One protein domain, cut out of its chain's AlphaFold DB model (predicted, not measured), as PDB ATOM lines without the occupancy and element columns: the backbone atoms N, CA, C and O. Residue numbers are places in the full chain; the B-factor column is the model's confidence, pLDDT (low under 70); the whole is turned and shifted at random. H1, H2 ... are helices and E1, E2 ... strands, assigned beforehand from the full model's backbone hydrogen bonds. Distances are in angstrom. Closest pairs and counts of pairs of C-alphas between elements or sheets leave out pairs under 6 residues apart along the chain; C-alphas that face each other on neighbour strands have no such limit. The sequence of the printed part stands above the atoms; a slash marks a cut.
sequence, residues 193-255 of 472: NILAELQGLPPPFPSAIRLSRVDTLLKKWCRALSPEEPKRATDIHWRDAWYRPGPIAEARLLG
ATOM      1  N   ASN A 193     116.324 187.441 120.926       97.19
ATOM      2  CA  ASN A 193     115.406 188.172 121.810       97.19
ATOM      3  C   ASN A 193     116.068 188.604 123.118       97.19
ATOM      4  O   ASN A 193     115.801 189.698 123.592       97.19
ATOM      5  N   ILE A 194     116.913 187.752 123.700       94.69
ATOM      6  CA  ILE A 194     117.578 188.053 124.965       94.69
ATOM      7  C   ILE A 194     118.533 189.225 124.780       94.69
ATOM      8  O   ILE A 194     118.496 190.163 125.569       94.69
ATOM      9  N   LEU A 195     119.346 189.187 123.722       92.81
ATOM     10  CA  LEU A 195     120.277 190.264 123.410       92.81
ATOM     11  C   LEU A 195     119.537 191.582 123.136       92.81
ATOM     12  O   LEU A 195     119.888 192.603 123.720       92.81
ATOM     13  N   ALA A 196     118.487 191.546 122.310       96.19
ATOM     14  CA  ALA A 196     117.679 192.720 121.989       96.19
ATOM     15  C   ALA A 196     117.036 193.329 123.246       96.19
ATOM     16  O   ALA A 196     117.169 194.523 123.499       96.19
ATOM     17  N   GLU A 197     116.397 192.511 124.083       96.06
ATOM     18  CA  GLU A 197     115.721 192.996 125.288       96.06
ATOM     19  C   GLU A 197     116.695 193.514 126.353       96.06
ATOM     20  O   GLU A 197     116.374 194.482 127.039       96.06
ATOM     21  N   LEU A 198     117.894 192.929 126.477       93.00
ATOM     22  CA  LEU A 198     118.953 193.466 127.344       93.00
ATOM     23  C   LEU A 198     119.415 194.861 126.892       93.00
ATOM     24  O   LEU A 198     119.837 195.658 127.725       93.00
ATOM     25  N   GLN A 199     119.307 195.163 125.597       95.62
ATOM     26  CA  GLN A 199     119.602 196.474 125.009       95.62
ATOM     27  C   GLN A 199     118.385 197.418 124.993       95.62
ATOM     28  O   GLN A 199     118.478 198.527 124.474       95.62
ATOM     29  N   GLY A 200     117.235 196.996 125.531       96.19
ATOM     30  CA  GLY A 200     115.992 197.774 125.494       96.19
ATOM     31  C   GLY A 200     115.313 197.822 124.118       96.19
ATOM     32  O   GLY A 200     114.428 198.648 123.902       96.19
ATOM     33  N   LEU A 201     115.704 196.950 123.188       97.31
ATOM     34  CA  LEU A 201     115.135 196.843 121.846       97.31
ATOM     35  C   LEU A 201     113.960 195.846 121.808       97.31
ATOM     36  O   LEU A 201     113.891 194.925 122.631       97.31
ATOM     37  N   PRO A 202     113.029 195.985 120.845       96.50
ATOM     38  CA  PRO A 202     111.965 195.010 120.665       96.50
ATOM     39  C   PRO A 202     112.524 193.631 120.254       96.50
ATOM     40  O   PRO A 202     113.509 193.541 119.522       96.50
ATOM     41  N   PRO A 203     111.877 192.537 120.689       96.69
ATOM     42  CA  PRO A 203     112.261 191.167 120.338       96.69
ATOM     43  C   PRO A 203     112.067 190.906 118.829       96.69
ATOM     44  O   PRO A 203     110.942 191.020 118.335       96.69
ATOM     45  N   PRO A 204     113.091 190.466 118.083       95.94
ATOM     46  CA  PRO A 204     112.916 190.116 116.672       95.94
ATOM     47  C   PRO A 204     111.999 188.897 116.457       95.94
ATOM     48  O   PRO A 204     111.380 188.783 115.405       95.94
ATOM     49  N   PHE A 205     111.851 188.014 117.456       95.75
ATOM     50  CA  PHE A 205     111.002 186.815 117.384       95.75
ATOM     51  C   PHE A 205     109.961 186.794 118.520       95.75
ATOM     52  O   PHE A 205     110.149 186.089 119.518       95.75
ATOM     53  N   PRO A 206     108.843 187.540 118.425       91.25
ATOM     54  CA  PRO A 206     107.939 187.792 119.557       91.25
ATOM     55  C   PRO A 206     107.381 186.546 120.265       91.25
ATOM     56  O   PRO A 206     107.161 186.582 121.477       91.25
ATOM     57  N   SER A 207     107.190 185.445 119.530       90.62
ATOM     58  CA  SER A 207     106.647 184.171 120.037       90.62
ATOM     59  C   SER A 207     107.671 183.288 120.770       90.62
ATOM     60  O   SER A 207     107.290 182.297 121.403       90.62
ATOM     61  N   ALA A 208     108.963 183.614 120.680       94.62
ATOM     62  CA  ALA A 208     110.055 182.841 121.264       94.62
ATOM     63  C   ALA A 208     110.337 183.232 122.730       94.62
ATOM     64  O   ALA A 208     109.584 183.975 123.367       94.62
ATOM     65  N   ILE A 209     111.400 182.671 123.308       94.62
ATOM     66  CA  ILE A 209     111.835 182.958 124.678       94.62
ATOM     67  C   ILE A 209     112.072 184.464 124.887       94.62
ATOM     68  O   ILE A 209     112.521 185.168 123.984       94.62
ATOM     69  N   ARG A 210     111.734 184.951 126.086       96.12
ATOM     70  CA  ARG A 210     111.820 186.362 126.492       96.12
ATOM     71  C   ARG A 210     112.682 186.513 127.735       96.12
ATOM     72  O   ARG A 210     112.686 185.612 128.578       96.12
ATOM     73  N   LEU A 211     113.334 187.658 127.885       94.94
ATOM     74  CA  LEU A 211     114.236 187.985 128.984       94.94
ATOM     75  C   LEU A 211     113.579 187.788 130.356       94.94
ATOM     76  O   LEU A 211     114.113 187.075 131.203       94.94
ATOM     77  N   SER A 212     112.360 188.301 130.541       94.31
ATOM     78  CA  SER A 212     111.588 188.133 131.784       94.31
ATOM     79  C   SER A 212     111.297 186.664 132.120       94.31
ATOM     80  O   SER A 212     111.254 186.260 133.289       94.31
ATOM     81  N   ARG A 213     111.121 185.826 131.091       94.19
ATOM     82  CA  ARG A 213     110.927 184.389 131.274       94.19
ATOM     83  C   ARG A 213     112.228 183.708 131.679       94.19
ATOM     84  O   ARG A 213     112.163 182.836 132.539       94.19
ATOM     85  N   VAL A 214     113.372 184.097 131.114       93.62
ATOM     86  CA  VAL A 214     114.685 183.575 131.532       93.62
ATOM     87  C   VAL A 214     114.921 183.867 133.013       93.62
ATOM     88  O   VAL A 214     115.175 182.930 133.765       93.62
ATOM     89  N   ASP A 215     114.689 185.103 133.462       92.50
ATOM     90  CA  ASP A 215     114.826 185.483 134.878       92.50
ATOM     91  C   ASP A 215     113.942 184.622 135.802       92.50
ATOM     92  O   ASP A 215     114.366 184.181 136.872       92.50
ATOM     93  N   THR A 216     112.709 184.328 135.371       93.31
ATOM     94  CA  THR A 216     111.783 183.455 136.114       93.31
ATOM     95  C   THR A 216     112.293 182.014 136.192       93.31
ATOM     96  O   THR A 216     112.194 181.372 137.238       93.31
ATOM     97  N   LEU A 217     112.813 181.477 135.084       90.50
ATOM     98  CA  LEU A 217     113.297 180.099 135.015       90.50
ATOM     99  C   LEU A 217     114.602 179.910 135.790       90.50
ATOM    100  O   LEU A 217     114.755 178.885 136.447       90.50
ATOM    101  N   LEU A 218     115.494 180.902 135.782       92.06
ATOM    102  CA  LEU A 218     116.722 180.892 136.579       92.06
ATOM    103  C   LEU A 218     116.416 180.781 138.070       92.06
ATOM    104  O   LEU A 218     116.927 179.881 138.728       92.06
ATOM    105  N   LYS A 219     115.504 181.616 138.583       91.06
ATOM    106  CA  LYS A 219     115.064 181.549 139.988       91.06
ATOM    107  C   LYS A 219     114.406 180.216 140.345       91.06
ATOM    108  O   LYS A 219     114.498 179.775 141.483       91.06
ATOM    109  N   LYS A 220     113.704 179.594 139.389       90.94
ATOM    110  CA  LYS A 220     112.957 178.352 139.620       90.94
ATOM    111  C   LYS A 220     113.829 177.098 139.541       90.94
ATOM    112  O   LYS A 220     113.558 176.132 140.247       90.94
ATOM    113  N   TRP A 221     114.795 177.065 138.628       92.19
ATOM    114  CA  TRP A 221     115.515 175.841 138.253       92.19
ATOM    115  C   TRP A 221     117.017 175.891 138.534       92.19
ATOM    116  O   TRP A 221     117.716 174.916 138.260       92.19
ATOM    117  N   CYS A 222     117.517 177.001 139.076       93.19
ATOM    118  CA  CYS A 222     118.910 177.151 139.468       93.19
ATOM    119  C   CYS A 222     119.013 177.606 140.927       93.19
ATOM    120  O   CYS A 222     118.125 178.276 141.453       93.19
ATOM    121  N   ARG A 223     120.136 177.279 141.567       93.94
ATOM    122  CA  ARG A 223     120.507 177.796 142.888       93.94
ATOM    123  C   ARG A 223     121.411 179.011 142.710       93.94
ATOM    124  O   ARG A 223     122.436 178.897 142.044       93.94
ATOM    125  N   ALA A 224     121.057 180.149 143.299       94.50
ATOM    126  CA  ALA A 224     121.954 181.302 143.349       94.50
ATOM    127  C   ALA A 224     123.186 180.978 144.213       94.50
ATOM    128  O   ALA A 224     123.058 180.319 145.246       94.50
ATOM    129  N   LEU A 225     124.364 181.412 143.775       92.44
ATOM    130  CA  LEU A 225     125.635 181.183 144.460       92.44
ATOM    131  C   LEU A 225     126.083 182.449 145.185       92.44
ATOM    132  O   LEU A 225     125.932 183.549 144.649       92.44
ATOM    133  N   SER A 226     126.660 182.293 146.379       92.50
ATOM    134  CA  SER A 226     127.308 183.416 147.055       92.50
ATOM    135  C   SER A 226     128.611 183.806 146.333       92.50
ATOM    136  O   SER A 226     129.219 182.964 145.656       92.50
ATOM    137  N   PRO A 227     129.074 185.062 146.460       88.56
ATOM    138  CA  PRO A 227     130.336 185.504 145.865       88.56
ATOM    139  C   PRO A 227     131.553 184.675 146.296       88.56
ATOM    140  O   PRO A 227     132.508 184.564 145.531       88.56
ATOM    141  N   GLU A 228     131.512 184.050 147.470       90.38
ATOM    142  CA  GLU A 228     132.602 183.271 148.067       90.38
ATOM    143  C   GLU A 228     132.580 181.793 147.648       90.38
ATOM    144  O   GLU A 228     133.610 181.123 147.714       90.38
ATOM    145  N   GLU A 229     131.442 181.266 147.178       91.56
ATOM    146  CA  GLU A 229     131.348 179.862 146.767       91.56
ATOM    147  C   GLU A 229     132.252 179.559 145.551       91.56
ATOM    148  O   GLU A 229     132.280 180.338 144.589       91.56
ATOM    149  N   PRO A 230     132.960 178.411 145.522       89.69
ATOM    150  CA  PRO A 230     133.712 177.976 144.348       89.69
ATOM    151  C   PRO A 230     132.808 177.744 143.127       89.69
ATOM    152  O   PRO A 230     131.803 177.021 143.196       89.69
ATOM    153  N   LYS A 231     133.200 178.338 141.993       87.75
ATOM    154  CA  LYS A 231     132.480 178.260 140.718       87.75
ATOM    155  C   LYS A 231     132.924 177.017 139.959       87.75
ATOM    156  O   LYS A 231     134.102 176.669 139.936       87.75
ATOM    157  N   ARG A 232     131.964 176.348 139.336       86.62
ATOM    158  CA  ARG A 232     132.151 175.198 138.451       86.62
ATOM    159  C   ARG A 232     132.032 175.659 137.006       86.62
ATOM    160  O   ARG A 232     131.325 176.617 136.718       86.62
ATOM    161  N   ALA A 233     132.641 174.916 136.085       81.44
ATOM    162  CA  ALA A 233     132.527 175.184 134.649       81.44
ATOM    163  C   ALA A 233     131.071 175.152 134.132       81.44
ATOM    164  O   ALA A 233     130.756 175.759 133.112       81.44
ATOM    165  N   THR A 234     130.178 174.442 134.828       82.81
ATOM    166  CA  THR A 234     128.753 174.352 134.489       82.81
ATOM    167  C   THR A 234     127.903 175.481 135.073       82.81
ATOM    168  O   THR A 234     126.758 175.637 134.644       82.81
ATOM    169  N   ASP A 235     128.441 176.275 136.006       89.31
ATOM    170  CA  ASP A 235     127.736 177.418 136.581       89.31
ATOM    171  C   ASP A 235     127.576 178.525 135.526       89.31
ATOM    172  O   ASP A 235     128.380 178.672 134.603       89.31
ATOM    173  N   ILE A 236     126.507 179.306 135.651       91.75
ATOM    174  CA  ILE A 236     126.168 180.377 134.714       91.75
ATOM    175  C   ILE A 236     126.261 181.727 135.411       91.75
ATOM    176  O   ILE A 236     125.706 181.925 136.492       91.75
ATOM    177  N   HIS A 237     126.946 182.663 134.765       91.19
ATOM    178  CA  HIS A 237     126.900 184.064 135.142       91.19
ATOM    179  C   HIS A 237     125.749 184.731 134.395       91.19
ATOM    180  O   HIS A 237     125.695 184.689 133.164       91.19
ATOM    181  N   TRP A 238     124.811 185.317 135.131       90.81
ATOM    182  CA  TRP A 238     123.664 186.004 134.556       90.81
ATOM    183  C   TRP A 238     123.464 187.354 135.229       90.81
ATOM    184  O   TRP A 238     123.135 187.423 136.414       90.81
ATOM    185  N   ARG A 239     123.637 188.424 134.442       87.31
ATOM    186  CA  ARG A 239     123.721 189.807 134.934       87.31
ATOM    187  C   ARG A 239     124.803 189.925 136.008       87.31
ATOM    188  O   ARG A 239     125.959 189.715 135.678       87.31
ATOM    189  N   ASP A 240     124.417 190.186 137.254       88.62
ATOM    190  CA  ASP A 240     125.330 190.431 138.375       88.62
ATOM    191  C   ASP A 240     125.383 189.255 139.368       88.62
ATOM    192  O   ASP A 240     125.832 189.409 140.503       88.62
ATOM    193  N   ALA A 241     124.873 188.077 138.983       91.56
ATOM    194  CA  ALA A 241     124.783 186.916 139.863       91.56
ATOM    195  C   ALA A 241     125.234 185.614 139.191       91.56
ATOM    196  O   ALA A 241     125.039 185.382 137.995       91.56
ATOM    197  N   TRP A 242     125.798 184.724 140.006       94.50
ATOM    198  CA  TRP A 242     126.135 183.360 139.614       94.50
ATOM    199  C   TRP A 242     125.024 182.392 140.011       94.50
ATOM    200  O   TRP A 242     124.477 182.465 141.114       94.50
ATOM    201  N   TYR A 243     124.727 181.443 139.128       94.88
ATOM    202  CA  TYR A 243     123.741 180.398 139.365       94.88
ATOM    203  C   TYR A 243     124.321 179.020 139.050       94.88
ATOM    204  O   TYR A 243     124.965 178.822 138.021       94.88
ATOM    205  N   ARG A 244     124.020 178.042 139.905       93.25
ATOM    206  CA  ARG A 244     124.246 176.621 139.634       93.25
ATOM    207  C   ARG A 244     122.971 176.002 139.075       93.25
ATOM    208  O   ARG A 244     121.980 175.928 139.812       93.25
ATOM    209  N   PRO A 245     122.950 175.597 137.796       90.50
ATOM    210  CA  PRO A 245     121.766 174.997 137.204       90.50
ATOM    211  C   PRO A 245     121.504 173.615 137.812       90.50
ATOM    212  O   PRO A 245     122.434 172.849 138.052       90.50
ATOM    213  N   GLY A 246     120.235 173.297 138.074       84.75
ATOM    214  CA  GLY A 246     119.814 171.915 138.315       84.75
ATOM    215  C   GLY A 246     119.570 171.161 136.998       84.75
ATOM    216  O   GLY A 246     119.523 171.791 135.936       84.75
ATOM    217  N   PRO A 247     119.290 169.845 137.047       79.56
ATOM    218  CA  PRO A 247     119.079 169.005 135.857       79.56
ATOM    219  C   PRO A 247     118.045 169.554 134.862       79.56
ATOM    220  O   PRO A 247     118.220 169.509 133.645       79.56
ATOM    221  N   ILE A 248     116.957 170.139 135.380       82.69
ATOM    222  CA  ILE A 248     115.908 170.750 134.553       82.69
ATOM    223  C   ILE A 248     116.431 171.997 133.829       82.69
ATOM    224  O   ILE A 248     116.084 172.206 132.668       82.69
ATOM    225  N   ALA A 249     117.248 172.828 134.487       89.69
ATOM    226  CA  ALA A 249     117.843 174.005 133.859       89.69
ATOM    227  C   ALA A 249     118.875 173.606 132.799       89.69
ATOM    228  O   ALA A 249     118.848 174.150 131.699       89.69
ATOM    229  N   GLU A 250     119.732 172.624 133.078       88.62
ATOM    230  CA  GLU A 250     120.706 172.129 132.098       88.62
ATOM    231  C   GLU A 250     120.007 171.703 130.801       88.62
ATOM    232  O   GLU A 250     120.314 172.238 129.734       88.62
ATOM    233  N   ALA A 251     118.964 170.880 130.907       85.50
ATOM    234  CA  ALA A 251     118.233 170.407 129.739       85.50
ATOM    235  C   ALA A 251     117.380 171.498 129.072       85.50
ATOM    236  O   ALA A 251     117.466 171.737 127.867       85.50
ATOM    237  N   ARG A 252     116.518 172.168 129.846       87.69
ATOM    238  CA  ARG A 252     115.424 172.996 129.305       87.69
ATOM    239  C   ARG A 252     115.747 174.481 129.191       87.69
ATOM    240  O   ARG A 252     114.950 175.203 128.590       87.69
ATOM    241  N   LEU A 253     116.865 174.933 129.757       90.00
ATOM    242  CA  LEU A 253     117.364 176.308 129.660       90.00
ATOM    243  C   LEU A 253     118.649 176.363 128.825       90.00
ATOM    244  O   LEU A 253     118.763 177.200 127.934       90.00
ATOM    245  N   LEU A 254     119.597 175.463 129.092       90.94
ATOM    246  CA  LEU A 254     120.948 175.541 128.530       90.94
ATOM    247  C   LEU A 254     121.171 174.631 127.315       90.94
ATOM    248  O   LEU A 254     122.168 174.814 126.622       90.94
ATOM    249  N   GLY A 255     120.274 173.673 127.051       89.88
ATOM    250  CA  GLY A 255     120.460 172.699 125.971       89.88
ATOM    251  C   GLY A 255     121.646 171.765 126.232       89.88
ATOM    252  O   GLY A 255     122.404 171.451 125.319       89.88
TER     253      GLY A 255
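What this domain is: This is residues 193 to 255 of the 472 residues of an uncharacterized protein of Herpetosiphon aurantiacus (strain ATCC 23779 / DSM 785 / 114-95) (UniProt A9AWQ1). A small sheet of three strands, E1, E3 and E2, makes one end of an elongated domain; the helix H2 passes over one face of it and runs away to the other end, where the short helix H1 and the loop of residues 199 to 210 lie. A last helix, H3, packs side by side with H2, running back the opposite way, and only grazes the sheet. The printed part has 63 residues with three named helices and three named strands, in the order H1 H2 E1 E2 E3 H3 along the chain; the sheet has the order E1 - E3 - E2 and is antiparallel throughout, and the class is mixed, helices and strands. The whole is only just compact, close to loose, with a radius of gyration of the C-alphas of 12.7 A, and its C-alphas span 36 by 22 by 18 A.

How they stand to each other: Look first at the inner strand E3, residues 241 to 245, between the edge strands E1, residues 222 to 225, and E2, residues 236 to 238. E1 and E3 are antiparallel at 137 degrees; here you will find N 223 and O 244 2.9 A apart and N 244 and O 223 2.8 A apart, both within hydrogen-bond range. E2 and E3 form a hairpin, antiparallel at 140 degrees, with N 236 and O 243 within hydrogen-bond range at 2.9 A and N 241 and O 238 at 3.2 A. Now go to H2, residues 211 to 221, which is on this sheet at a height over the sheet of 10.4 A, from a local plane fitted to just 6 of the sheet's C-alphas. This gives two layers, a helix on one face of a sheet. H2 lies over E3 and E2, and only just not over E1, on which 2 of its C-alphas fall. It runs slantwise to the strands, at 46 degrees to E2 on the local plane. Its closest C-alphas to E3 are those of Trp 221 and Pro 245, 6.4 A apart. H3, residues 247 to 254, touches H2, the closest C-alphas being those of Trp 221 and Ala 249 at 5.3 A; they run opposite ways at a shallow tilt of 15 degrees. H3 only grazes the sheet, with its residues 247 to 254. H1, residues 193 to 198, touches H2 about perpendicular, at 83 degrees, with the C-alphas of Ile 194 and Leu 211 closest at 5.2 A. H1 is not on the sheet, and it is apart from H3. In H1, H2 and H3, every O i to N i+4 pair is within hydrogen-bond range.

Where its parts are: Find C-alpha 241 at (124.783, 186.916, 139.863); from there E3 runs 12.6 A to C-alpha 245. E1 measures 9.3 A from C-alpha 222 to C-alpha 225, and E2 6.2 A from C-alpha 236 to C-alpha 238. Find C-alpha 211 at (114.236, 187.985, 128.984), where H2 begins; it runs 15.3 A to C-alpha 221. H1 measures 8.4 A from C-alpha 193 to C-alpha 198. H3 runs 10.0 A from C-alpha 247 to C-alpha 254, at (120.948, 175.541, 128.530).

The domain as a whole: The C-alphas farthest apart are those of Ser 207, in the long link of 12 residues between H1 and H2, and Glu 228, in the short link of 10 residues between E1 and E2; they are 38.2 A apart. The links H2 to E1, E2 to E3 and E3 to H3 are tight. The printed part has no cut. Its mean pLDDT is 91.6, and no printed residue is under 70; H3 has a mean of 87.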